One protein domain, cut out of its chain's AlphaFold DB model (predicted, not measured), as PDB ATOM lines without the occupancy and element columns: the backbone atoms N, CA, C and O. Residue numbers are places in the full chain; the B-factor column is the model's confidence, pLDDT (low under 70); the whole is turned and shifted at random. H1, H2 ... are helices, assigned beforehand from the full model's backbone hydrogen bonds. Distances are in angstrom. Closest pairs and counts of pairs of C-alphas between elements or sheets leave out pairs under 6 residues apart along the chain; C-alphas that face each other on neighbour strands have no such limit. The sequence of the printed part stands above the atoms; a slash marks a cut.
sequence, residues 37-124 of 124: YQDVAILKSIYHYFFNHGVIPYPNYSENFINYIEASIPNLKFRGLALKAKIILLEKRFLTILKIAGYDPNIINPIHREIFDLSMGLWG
ATOM      1  N   TYR A  37      18.661   5.298 -91.438       92.75
ATOM      2  CA  TYR A  37      17.289   4.795 -91.437       92.75
ATOM      3  C   TYR A  37      16.495   5.296 -90.228       92.75
ATOM      4  O   TYR A  37      15.298   5.555 -90.357       92.75
ATOM      5  N   GLN A  38      17.142   5.510 -89.074       93.81
ATOM      6  CA  GLN A  38      16.471   6.164 -87.947       93.81
ATOM      7  C   GLN A  38      16.136   7.623 -88.232       93.81
ATOM      8  O   GLN A  38      15.069   8.075 -87.826       93.81
ATOM      9  N   ASP A  39      16.991   8.345 -88.955       95.00
ATOM     10  CA  ASP A  39      16.705   9.729 -89.341       95.00
ATOM     11  C   ASP A  39      15.464   9.792 -90.240       95.00
ATOM     12  O   ASP A  39      14.546  10.566 -89.971       95.00
ATOM     13  N   VAL A  40      15.389   8.913 -91.247       95.81
ATOM     14  CA  VAL A  40      14.210   8.788 -92.118       95.81
ATOM     15  C   VAL A  40      12.960   8.424 -91.314       95.81
ATOM     16  O   VAL A  40      11.909   9.035 -91.509       95.81
ATOM     17  N   ALA A  41      13.046   7.463 -90.389       96.81
ATOM     18  CA  ALA A  41      11.908   7.054 -89.563       96.81
ATOM     19  C   ALA A  41      11.393   8.197 -88.671       96.81
ATOM     20  O   ALA A  41      10.177   8.392 -88.555       96.81
ATOM     21  N   ILE A  42      12.306   8.978 -88.082       97.00
ATOM     22  CA  ILE A  42      11.972  10.176 -87.302       97.00
ATOM     23  C   ILE A  42      11.253  11.187 -88.195       97.00
ATOM     24  O   ILE A  42      10.146  11.600 -87.856       97.00
ATOM     25  N   LEU A  43      11.819  11.536 -89.353       96.88
ATOM     26  CA  LEU A  43      11.223  12.515 -90.268       96.88
ATOM     27  C   LEU A  43       9.838  12.078 -90.766       96.88
ATOM     28  O   LEU A  43       8.899  12.871 -90.727       96.88
ATOM     29  N   LYS A  44       9.664  10.806 -91.145       97.00
ATOM     30  CA  LYS A  44       8.351  10.254 -91.526       97.00
ATOM     31  C   LYS A  44       7.330  10.348 -90.394       97.00
ATOM     32  O   LYS A  44       6.172  10.675 -90.642       97.00
ATOM     33  N   SER A  45       7.751  10.107 -89.155       96.62
ATOM     34  CA  SER A  45       6.867  10.218 -87.989       96.62
ATOM     35  C   SER A  45       6.472  11.668 -87.706       96.62
ATOM     36  O   SER A  45       5.321  11.927 -87.357       96.62
ATOM     37  N   ILE A  46       7.387  12.623 -87.916       95.81
ATOM     38  CA  ILE A  46       7.083  14.060 -87.837       95.81
ATOM     39  C   ILE A  46       6.074  14.449 -88.921       95.81
ATOM     40  O   ILE A  46       5.093  15.122 -88.614       95.81
ATOM     41  N   TYR A  47       6.254  13.989 -90.162       94.31
ATOM     42  CA  TYR A  47       5.270  14.214 -91.227       94.31
ATOM     43  C   TYR A  47       3.908  13.647 -90.901       94.31
ATOM     44  O   TYR A  47       2.903  14.312 -91.119       94.31
ATOM     45  N   HIS A  48       3.867  12.420 -90.396       95.12
ATOM     46  CA  HIS A  48       2.615  11.787 -90.023       95.12
ATOM     47  C   HIS A  48       1.923  12.571 -88.899       95.12
ATOM     48  O   HIS A  48       0.716  12.802 -88.957       95.12
ATOM     49  N   TYR A  49       2.685  13.068 -87.918       94.81
ATOM     50  CA  TYR A  49       2.155  13.986 -86.912       94.81
ATOM     51  C   TYR A  49       1.590  15.258 -87.552       94.81
ATOM     52  O   TYR A  49       0.443  15.614 -87.281       94.81
ATOM     53  N   PHE A  50       2.368  15.913 -88.418       91.56
ATOM     54  CA  PHE A  50       1.977  17.142 -89.107       91.56
ATOM     55  C   PHE A  50       0.724  16.947 -89.962       91.56
ATOM     56  O   PHE A  50      -0.192  17.754 -89.883       91.56
ATOM     57  N   PHE A  51       0.627  15.851 -90.708       90.31
ATOM     58  CA  PHE A  51      -0.545  15.528 -91.517       90.31
ATOM     59  C   PHE A  51      -1.811  15.374 -90.661       90.31
ATOM     60  O   PHE A  51      -2.886  15.815 -91.057       90.31
ATOM     61  N   ASN A  52      -1.676  14.799 -89.463       91.88
ATOM     62  CA  ASN A  52      -2.801  14.568 -88.558       91.88
ATOM     63  C   ASN A  52      -3.195  15.798 -87.719       91.88
ATOM     64  O   ASN A  52      -4.338  15.881 -87.277       91.88
ATOM     65  N   HIS A  53      -2.273  16.734 -87.473       89.12
ATOM     66  CA  HIS A  53      -2.493  17.863 -86.550       89.12
ATOM     67  C   HIS A  53      -2.402  19.243 -87.216       89.12
ATOM     68  O   HIS A  53      -2.764  20.244 -86.603       89.12
ATOM     69  N   GLY A  54      -1.893  19.325 -88.445       85.75
ATOM     70  CA  GLY A  54      -1.710  20.557 -89.217       85.75
ATOM     71  C   GLY A  54      -0.580  21.475 -88.738       85.75
ATOM     72  O   GLY A  54      -0.293  22.471 -89.394       85.75
ATOM     73  N   VAL A  55       0.070  21.175 -87.609       86.56
ATOM     74  CA  VAL A  55       1.136  22.009 -87.039       86.56
ATOM     75  C   VAL A  55       2.203  21.157 -86.362       86.56
ATOM     76  O   VAL A  55       1.902  20.182 -85.679       86.56
ATOM     77  N   ILE A  56       3.467  21.543 -86.538       86.88
ATOM     78  CA  ILE A  56       4.590  21.010 -85.762       86.88
ATOM     79  C   ILE A  56       4.792  21.952 -84.572       86.88
ATOM     80  O   ILE A  56       4.908  23.160 -84.791       86.88
ATOM     81  N   PRO A  57       4.839  21.457 -83.321       79.69
ATOM     82  CA  PRO A  57       5.049  22.302 -82.151       79.69
ATOM     83  C   PRO A  57       6.493  22.812 -82.130       79.69
ATOM     84  O   PRO A  57       7.381  22.227 -81.514       79.69
ATOM     85  N   TYR A  58       6.713  23.908 -82.847       77.38
ATOM     86  CA  TYR A  58       7.968  24.631 -82.971       77.38
ATOM     87  C   TYR A  58       7.896  25.944 -82.177       77.38
ATOM     88  O   TYR A  58       6.819  26.538 -82.097       77.38
ATOM     89  N   PRO A  59       9.000  26.448 -81.591       68.81
ATOM     90  CA  PRO A  59      10.354  25.873 -81.502       68.81
ATOM     91  C   PRO A  59      10.522  24.854 -80.368       68.81
ATOM     92  O   PRO A  59      11.503  24.115 -80.305       68.81
ATOM     93  N   ASN A  60       9.559  24.807 -79.452       80.12
ATOM     94  CA  ASN A  60       9.609  23.942 -78.289       80.12
ATOM     95  C   ASN A  60       8.803  22.675 -78.544       80.12
ATOM     96  O   ASN A  60       7.651  22.583 -78.126       80.12
ATOM     97  N   TYR A  61       9.453  21.687 -79.168       87.25
ATOM     98  CA  TYR A  61       8.910  20.335 -79.317       87.25
ATOM     99  C   TYR A  61       8.365  19.857 -77.965       87.25
ATOM    100  O   TYR A  61       9.131  19.726 -76.996       87.25
ATOM    101  N   SER A  62       7.040  19.714 -77.897       90.38
ATOM    102  CA  SER A  62       6.305  19.380 -76.679       90.38
ATOM    103  C   SER A  62       6.518  17.917 -76.313       90.38
ATOM    104  O   SER A  62       6.810  17.088 -77.173       90.38
ATOM    105  N   GLU A  63       6.349  17.578 -75.039       91.88
ATOM    106  CA  GLU A  63       6.474  16.190 -74.587       91.88
ATOM    107  C   GLU A  63       5.485  15.268 -75.315       91.88
ATOM    108  O   GLU A  63       5.870  14.200 -75.771       91.88
ATOM    109  N   ASN A  64       4.253  15.730 -75.557       92.69
ATOM    110  CA  ASN A  64       3.255  14.984 -76.331       92.69
ATOM    111  C   ASN A  64       3.728  14.660 -77.755       92.69
ATOM    112  O   ASN A  64       3.489  13.562 -78.248       92.69
ATOM    113  N   PHE A  65       4.415  15.594 -78.413       94.69
ATOM    114  CA  PHE A  65       4.973  15.371 -79.744       94.69
ATOM    115  C   PHE A  65       6.149  14.389 -79.725       94.69
ATOM    116  O   PHE A  65       6.231  13.505 -80.575       94.69
ATOM    117  N   ILE A  66       7.029  14.494 -78.729       96.06
ATOM    118  CA  ILE A  66       8.134  13.544 -78.550       96.06
ATOM    119  C   ILE A  66       7.587  12.136 -78.273       96.06
ATOM    120  O   ILE A  66       7.970  11.192 -78.964       96.06
ATOM    121  N   ASN A  67       6.621  12.009 -77.360       95.06
ATOM    122  CA  ASN A  67       5.950  10.749 -77.035       95.06
ATOM    123  C   ASN A  67       5.249  10.141 -78.255       95.06
ATOM    124  O   ASN A  67       5.280   8.927 -78.448       95.06
ATOM    125  N   TYR A  68       4.658  10.977 -79.110       95.31
ATOM    126  CA  TYR A  68       4.047  10.523 -80.352       95.31
ATOM    127  C   TYR A  68       5.061   9.864 -81.293       95.31
ATOM    128  O   TYR A  68       4.827   8.759 -81.785       95.31
ATOM    129  N   ILE A  69       6.202  10.515 -81.535       96.12
ATOM    130  CA  ILE A  69       7.248   9.968 -82.414       96.12
ATOM    131  C   ILE A  69       7.813   8.676 -81.820       96.12
ATOM    132  O   ILE A  69       7.990   7.683 -82.522       96.12
ATOM    133  N   GLU A  70       8.043   8.666 -80.512       96.06
ATOM    134  CA  GLU A  70       8.533   7.501 -79.782       96.06
ATOM    135  C   GLU A  70       7.619   6.283 -79.831       96.06
ATOM    136  O   GLU A  70       8.116   5.153 -79.859       96.06
ATOM    137  N   ALA A  71       6.306   6.508 -79.800       95.75
ATOM    138  CA  ALA A  71       5.305   5.461 -79.944       95.75
ATOM    139  C   ALA A  71       5.180   4.989 -81.402       95.75
ATOM    140  O   ALA A  71       4.825   3.839 -81.647       95.75
ATOM    141  N   SER A  72       5.501   5.860 -82.364       95.31
ATOM    142  CA  SER A  72       5.386   5.574 -83.798       95.31
ATOM    143  C   SER A  72       6.541   4.729 -84.346       95.31
ATOM    144  O   SER A  72       6.375   4.059 -85.364       95.31
ATOM    145  N   ILE A  73       7.712   4.744 -83.697       94.94
ATOM    146  CA  ILE A  73       8.921   4.081 -84.204       94.94
ATOM    147  C   ILE A  73       9.342   2.937 -83.269       94.94
ATOM    148  O   ILE A  73       9.894   3.188 -82.188       94.94
ATOM    149  N   PRO A  74       9.159   1.665 -83.671       91.25
ATOM    150  CA  PRO A  74       9.672   0.544 -82.894       91.25
ATOM    151  C   PRO A  74      11.207   0.579 -82.856       91.25
ATOM    152  O   PRO A  74      11.859   0.913 -83.843       91.25
ATOM    153  N   ASN A  75      11.799   0.212 -81.714       90.44
ATOM    154  CA  ASN A  75      13.257   0.141 -81.514       90.44
ATOM    155  C   ASN A  75      14.026   1.457 -81.771       90.44
ATOM    156  O   ASN A  75      15.220   1.440 -82.081       90.44
ATOM    157  N   LEU A  76      13.363   2.609 -81.619       92.62
ATOM    158  CA  LEU A  76      14.021   3.913 -81.691       92.62
ATOM    159  C   LEU A  76      15.127   4.023 -80.627       92.62
ATOM    160  O   LEU A  76      14.869   3.807 -79.439       92.62
ATOM    161  N   LYS A  77      16.352   4.372 -81.053       91.75
ATOM    162  CA  LYS A  77      17.528   4.460 -80.161       91.75
ATOM    163  C   LYS A  77      17.495   5.713 -79.282       91.75
ATOM    164  O   LYS A  77      18.116   5.733 -78.225       91.75
ATOM    165  N   PHE A  78      16.793   6.756 -79.720       90.56
ATOM    166  CA  PHE A  78      16.690   8.039 -79.027       90.56
ATOM    167  C   PHE A  78      15.360   8.140 -78.276       90.56
ATOM    168  O   PHE A  78      14.313   7.816 -78.831       90.56
ATOM    169  N   ARG A  79      15.399   8.610 -77.026       93.31
ATOM    170  CA  ARG A  79      14.223   8.785 -76.158       93.31
ATOM    171  C   ARG A  79      14.280  10.128 -75.420       93.31
ATOM    172  O   ARG A  79      15.366  10.669 -75.193       93.31
ATOM    173  N   GLY A  80      13.127  10.681 -75.068       93.81
ATOM    174  CA  GLY A  80      12.901  11.949 -74.391       93.81
ATOM    175  C   GLY A  80      13.725  13.094 -74.972       93.81
ATOM    176  O   GLY A  80      13.666  13.427 -76.160       93.81
ATOM    177  N   LEU A  81      14.558  13.684 -74.113       93.75
ATOM    178  CA  LEU A  81      15.447  14.788 -74.473       93.75
ATOM    179  C   LEU A  81      16.453  14.420 -75.572       93.75
ATOM    180  O   LEU A  81      16.802  15.285 -76.376       93.75
ATOM    181  N   ALA A  82      16.891  13.159 -75.653       94.56
ATOM    182  CA  ALA A  82      17.809  12.726 -76.704       94.56
ATOM    183  C   ALA A  82      17.127  12.723 -78.079       94.56
ATOM    184  O   ALA A  82      17.735  13.144 -79.063       94.56
ATOM    185  N   LEU A  83      15.851  12.323 -78.149       95.69
ATOM    186  CA  LEU A  83      15.070  12.419 -79.384       95.69
ATOM    187  C   LEU A  83      14.836  13.881 -79.770       95.69
ATOM    188  O   LEU A  83      15.055  14.261 -80.917       95.69
ATOM    189  N   LYS A  84      14.486  14.731 -78.803       94.94
ATOM    190  CA  LYS A  84      14.341  16.172 -79.044       94.94
ATOM    191  C   LYS A  84      15.624  16.793 -79.609       94.94
ATOM    192  O   LYS A  84      15.572  17.507 -80.609       94.94
ATOM    193  N   ALA A  85      16.780  16.487 -79.018       93.69
ATOM    194  CA  ALA A  85      18.075  16.955 -79.508       93.69
ATOM    195  C   ALA A  85      18.380  16.439 -80.925       93.69
ATOM    196  O   ALA A  85      18.908  17.180 -81.755       93.69
ATOM    197  N   LYS A  86      18.005  15.189 -81.218       94.69
ATOM    198  CA  LYS A  86      18.160  14.583 -82.541       94.69
ATOM    199  C   LYS A  86      17.333  15.302 -83.611       94.69
ATOM    200  O   LYS A  86      17.869  15.582 -84.680       94.69
ATOM    201  N   ILE A  87      16.080  15.651 -83.317       94.94
ATOM    202  CA  ILE A  87      15.209  16.405 -84.236       94.94
ATOM    203  C   ILE A  87      15.796  17.794 -84.517       94.94
ATOM    204  O   ILE A  87      15.942  18.174 -85.675       94.94
ATOM    205  N   ILE A  88      16.235  18.509 -83.473       93.44
ATOM    206  CA  ILE A  88      16.894  19.821 -83.619       93.44
ATOM    207  C   ILE A  88      18.158  19.715 -84.486       93.44
ATOM    208  O   ILE A  88      18.460  20.608 -85.278       93.44
ATOM    209  N   LEU A  89      18.930  18.636 -84.337       93.75
ATOM    210  CA  LEU A  89      20.125  18.413 -85.146       93.75
ATOM    211  C   LEU A  89      19.784  18.176 -86.624       93.75
ATOM    212  O   LEU A  89      20.498  18.689 -87.485       93.75
ATOM    213  N   LEU A  90      18.720  17.421 -86.918       93.62
ATOM    214  CA  LEU A  90      18.243  17.195 -88.288       93.62
ATOM    215  C   LEU A  90      17.827  18.508 -88.952       93.62
ATOM    216  O   LEU A  90      18.323  18.818 -90.035       93.62
ATOM    217  N   GLU A  91      17.025  19.312 -88.259       93.31
ATOM    218  CA  GLU A  91      16.601  20.640 -88.713       93.31
ATOM    219  C   GLU A  91      17.807  21.533 -89.030       93.31
ATOM    220  O   GLU A  91      17.942  22.054 -90.137       93.31
ATOM    221  N   LYS A  92      18.753  21.659 -88.090       92.00
ATOM    222  CA  LYS A  92      19.956  22.483 -88.284       92.00
ATOM    223  C   LYS A  92      20.808  22.015 -89.459       92.00
ATOM    224  O   LYS A  92      21.351  22.849 -90.186       92.00
ATOM    225  N   ARG A  93      20.959  20.699 -89.636       89.88
ATOM    226  CA  ARG A  93      21.694  20.126 -90.771       89.88
ATOM    227  C   ARG A  93      21.009  20.477 -92.084       89.88
ATOM    228  O   ARG A  93      21.683  20.973 -92.980       89.88
ATOM    229  N   PHE A  94      19.694  20.291 -92.163       91.44
ATOM    230  CA  PHE A  94      18.909  20.667 -93.333       91.44
ATOM    231  C   PHE A  94      19.052  22.158 -93.660       91.44
ATOM    232  O   PHE A  94      19.477  22.489 -94.763       91.44
ATOM    233  N   LEU A  95      18.813  23.053 -92.697       90.94
ATOM    234  CA  LEU A  95      18.921  24.503 -92.912       90.94
ATOM    235  C   LEU A  95      20.332  24.929 -93.340       90.94
ATOM    236  O   LEU A  95      20.493  25.853 -94.135       90.94
ATOM    237  N   THR A  96      21.364  24.245 -92.839       89.81
ATOM    238  CA  THR A  96      22.751  24.476 -93.262       89.81
ATOM    239  C   THR A  96      22.954  24.082 -94.724       89.81
ATOM    240  O   THR A  96      23.518  24.867 -95.484       89.81
ATOM    241  N   ILE A  97      22.473  22.901 -95.129       85.38
ATOM    242  CA  ILE A  97      22.550  22.435 -96.520       85.38
ATOM    243  C   ILE A  97      21.773  23.389 -97.429       85.38
ATOM    244  O   ILE A  97      22.337  23.875 -98.404       85.38
ATOM    245  N   LEU A  98      20.537  23.738 -97.065       87.75
ATOM    246  CA  LEU A  98      19.688  24.655 -97.827       87.75
ATOM    247  C   LEU A  98      20.345  26.034 -97.996       87.75
ATOM    248  O   LEU A  98      20.309  26.614 -99.075       87.75
ATOM    249  N   LYS A  99      21.006  26.553 -96.955       88.19
ATOM    250  CA  LYS A  99      21.707  27.844 -97.018       88.19
ATOM    251  C   LYS A  99      22.942  27.816 -97.924       88.19
ATOM    252  O   LYS A  99      23.249  28.828 -98.546       88.19
ATOM    253  N   ILE A 100      23.682  26.707 -97.940       81.56
ATOM    254  CA  ILE A 100      24.952  26.595 -98.677       81.56
ATOM    255  C   ILE A 100      24.712  26.200-100.134       81.56
ATOM    256  O   ILE A 100      25.302  26.792-101.034       81.56
ATOM    257  N   ALA A 101      23.878  25.189-100.357       76.00
ATOM    258  CA  ALA A 101      23.678  24.560-101.657       76.00
ATOM    259  C   ALA A 101      22.351  24.957-102.322       76.00
ATOM    260  O   ALA A 101      22.163  24.692-103.506       76.00
ATOM    261  N   GLY A 102      21.428  25.587-101.588       77.88
ATOM    262  CA  GLY A 102      20.054  25.742-102.052       77.88
ATOM    263  C   GLY A 102      19.369  24.380-102.157       77.88
ATOM    264  O   GLY A 102      19.487  23.538-101.266       77.88
ATOM    265  N   TYR A 103      18.661  24.167-103.264       72.12
ATOM    266  CA  TYR A 103      18.159  22.850-103.643       72.12
ATOM    267  C   TYR A 103      19.265  22.082-104.373       72.12
ATOM    268  O   TYR A 103      19.702  22.516-105.439       72.12
ATOM    269  N   ASP A 104      19.695  20.946-103.822       68.38
ATOM    270  CA  ASP A 104      20.676  20.071-104.468       68.38
ATOM    271  C   ASP A 104      19.987  18.838-105.088       68.38
ATOM    272  O   ASP A 104      19.796  17.820-104.415       68.38
ATOM    273  N   PRO A 105      19.617  18.876-106.386       60.09
ATOM    274  CA  PRO A 105      19.062  17.713-107.073       60.09
ATOM    275  C   PRO A 105      20.095  16.595-107.271       60.09
ATOM    276  O   PRO A 105      19.717  15.480-107.632       60.09
ATOM    277  N   ASN A 106      21.387  16.852-107.052       63.81
ATOM    278  CA  ASN A 106      22.467  15.911-107.336       63.81
ATOM    279  C   ASN A 106      22.876  15.087-106.113       63.81
ATOM    280  O   ASN A 106      23.911  14.422-106.154       63.81
ATOM    281  N   ILE A 107      22.066  15.057-105.049       76.75
ATOM    282  CA  ILE A 107      22.268  14.118-103.942       76.75
ATOM    283  C   ILE A 107      22.158  12.683-104.490       76.75
ATOM    284  O   ILE A 107      21.064  12.166-104.722       76.75
ATOM    285  N   ILE A 108      23.323  12.065-104.727       74.44
ATOM    286  CA  ILE A 108      23.474  10.752-105.381       74.44
ATOM    287  C   ILE A 108      22.957   9.627-104.480       74.44
ATOM    288  O   ILE A 108      22.388   8.647-104.958       74.44
ATOM    289  N   ASN A 109      23.152   9.751-103.163       82.94
ATOM    290  CA  ASN A 109      22.693   8.739-102.221       82.94
ATOM    291  C   ASN A 109      21.172   8.869-102.017       82.94
ATOM    292  O   ASN A 109      20.721   9.901-101.507       82.94
ATOM    293  N   PRO A 110      20.386   7.826-102.328       86.19
ATOM    294  CA  PRO A 110      18.930   7.882-102.240       86.19
ATOM    295  C   PRO A 110      18.430   8.191-100.824       86.19
ATOM    296  O   PRO A 110      17.456   8.920-100.677       86.19
ATOM    297  N   ILE A 111      19.116   7.712 -99.781       87.69
ATOM    298  CA  ILE A 111      18.709   7.958 -98.390       87.69
ATOM    299  C   ILE A 111      18.937   9.422 -98.012       87.69
ATOM    300  O   ILE A 111      18.098  10.034 -97.357       87.69
ATOM    301  N   HIS A 112      20.056  10.016 -98.436       87.94
ATOM    302  CA  HIS A 112      20.296  11.442 -98.202       87.94
ATOM    303  C   HIS A 112      19.275  12.305 -98.945       87.94
ATOM    304  O   HIS A 112      18.815  13.298 -98.387       87.94
ATOM    305  N   ARG A 113      18.897  11.907-100.167       88.38
ATOM    306  CA  ARG A 113      17.852  12.590-100.932       88.38
ATOM    307  C   ARG A 113      16.506  12.503-100.211       88.38
ATOM    308  O   ARG A 113      15.876  13.529-100.011       88.38
ATOM    309  N   GLU A 114      16.114  11.320 -99.740       92.62
ATOM    310  CA  GLU A 114      14.866  11.141 -98.985       92.62
ATOM    311  C   GLU A 114      14.849  11.979 -97.696       92.62
ATOM    312  O   GLU A 114      13.859  12.644 -97.405       92.62
ATOM    313  N   ILE A 115      15.955  12.005 -96.944       92.19
ATOM    314  CA  ILE A 115      16.099  12.874 -95.764       92.19
ATOM    315  C   ILE A 115      15.919  14.346 -96.147       92.19
ATOM    316  O   ILE A 115      15.254  15.084 -95.419       92.19
ATOM    317  N   PHE A 116      16.510  14.778 -97.262       91.62
ATOM    318  CA  PHE A 116      16.411  16.155 -97.734       91.62
ATOM    319  C   PHE A 116      14.981  16.511 -98.156       91.62
ATOM    320  O   PHE A 116      14.451  17.505 -97.668       91.62
ATOM    321  N   ASP A 117      14.340  15.687 -98.986       91.50
ATOM    322  CA  ASP A 117      12.974  15.914 -99.474       91.50
ATOM    323  C   ASP A 117      11.972  15.960 -98.314       91.50
ATOM    324  O   ASP A 117      11.110  16.841 -98.259       91.50
ATOM    325  N   LEU A 118      12.132  15.057 -97.340       94.25
ATOM    326  CA  LEU A 118      11.341  15.091 -96.119       94.25
ATOM    327  C   LEU A 118      11.624  16.370 -95.306       94.25
ATOM    328  O   LEU A 118      10.722  17.047 -94.825       94.25
ATOM    329  N   SER A 119      12.883  16.748 -95.139       92.69
ATOM    330  CA  SER A 119      13.199  17.970 -94.391       92.69
ATOM    331  C   SER A 119      12.639  19.224 -95.079       92.69
ATOM    332  O   SER A 119      12.150  20.124 -94.397       92.69
ATOM    333  N   MET A 120      12.631  19.250 -96.415       92.12
ATOM    334  CA  MET A 120      12.109  20.356 -97.217       92.12
ATOM    335  C   MET A 120      10.617  20.590 -96.987       92.12
ATOM    336  O   MET A 120      10.217  21.725 -96.773       92.12
ATOM    337  N   GLY A 121       9.772  19.558 -96.979       90.19
ATOM    338  CA  GLY A 121       8.347  19.796 -96.721       90.19
ATOM    339  C   GLY A 121       7.990  19.968 -95.239       90.19
ATOM    340  O   GLY A 121       6.829  20.245 -94.946       90.19
ATOM    341  N   LEU A 122       8.945  19.811 -94.314       90.81
ATOM    342  CA  LEU A 122       8.760  20.126 -92.890       90.81
ATOM    343  C   LEU A 122       9.231  21.538 -92.524       90.81
ATOM    344  O   LEU A 122       8.591  22.189 -91.699       90.81
ATOM    345  N   TRP A 123      10.354  21.989 -93.091       90.38
ATOM    346  CA  TRP A 123      11.055  23.211 -92.670       90.38
ATOM    347  C   TRP A 123      11.488  24.142 -93.813       90.38
ATOM    348  O   TRP A 123      12.098  25.175 -93.533       90.38
ATOM    349  N   GLY A 124      11.279  23.750 -95.070       86.69
ATOM    350  CA  GLY A 124      11.658  24.527 -96.253       86.69
ATOM    351  C   GLY A 124      10.625  25.551 -96.697       86.69
ATOM    352  O   GLY A 124       9.528  25.620 -96.097       86.69
TER     353      GLY A 124
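AT A GLANCE: This is residues 37 to 124 of the 124 residues of an uncharacterized protein of Solanum tuberosum (UniProt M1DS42). One long helix, H3, crosses one side of a row of three shorter helices, H4, H1 and H2, and runs along the longest axis of the body. H1 and H4 lie side by side and point the same way, while H2 is turned steeply to H1 at the far end of the row from H4. The printed part has 88 residues with four named helices, H1 to H4 along the chain, and no named strand; its class is all helix. It is compact, with a radius of gyration of the C-alphas of 12.8 A and spans of 35 by 25 by 22 A.

IN THESE COORDINATES: Find C-alpha 81 at (15.447, 14.788, -74.473); from there H3, residues 81 to 101, runs 30.0 A to C-alpha 101 at (23.678, 24.560, -101.657). H4, residues 110 to 123, is 19.7 A long. H1, residues 37 to 53, begins at (17.289, 4.795, -91.437) and is 24.2 A long. H2, residues 63 to 72, is 14.1 A long.

HOW THE PARTS SIT: Look first at residues 90 to 95 of H3, which alone touch H4, about perpendicular at 83 degrees; the closest C-alphas, of Phe 94 and Ser 119, are 6.4 A apart. H4 touches H1 at a shallow tilt of 30 degrees, the same way, closest at the C-alphas of Val 40 and Ile 115, 5.8 A. H1 touches H2 with residues 42 to 49 alone, at a steep tilt of 61 degrees, opposite ways; the C-alphas of Ser 45 and Ile 69 are closest, 5.6 A. H3 is close but not clearly touching to H1, at Ile 42 and Ile 87, C-alphas 7.7 A apart, and to H2, at Ile 66 and Lys 84, 6.8 A. H2 and H4 are apart. In H1, H2, H3 and H4 every O i to N i+4 pair is within hydrogen-bond range.

THE WHOLE: The C-alphas farthest apart, of Asn 64 and Asn 106, are 36.5 A apart. The printed part has no cut, and its three links are short. Look for pLDDT under 70 at residue 59 and residues 104 to 106; the mean of the printed part is 89.5.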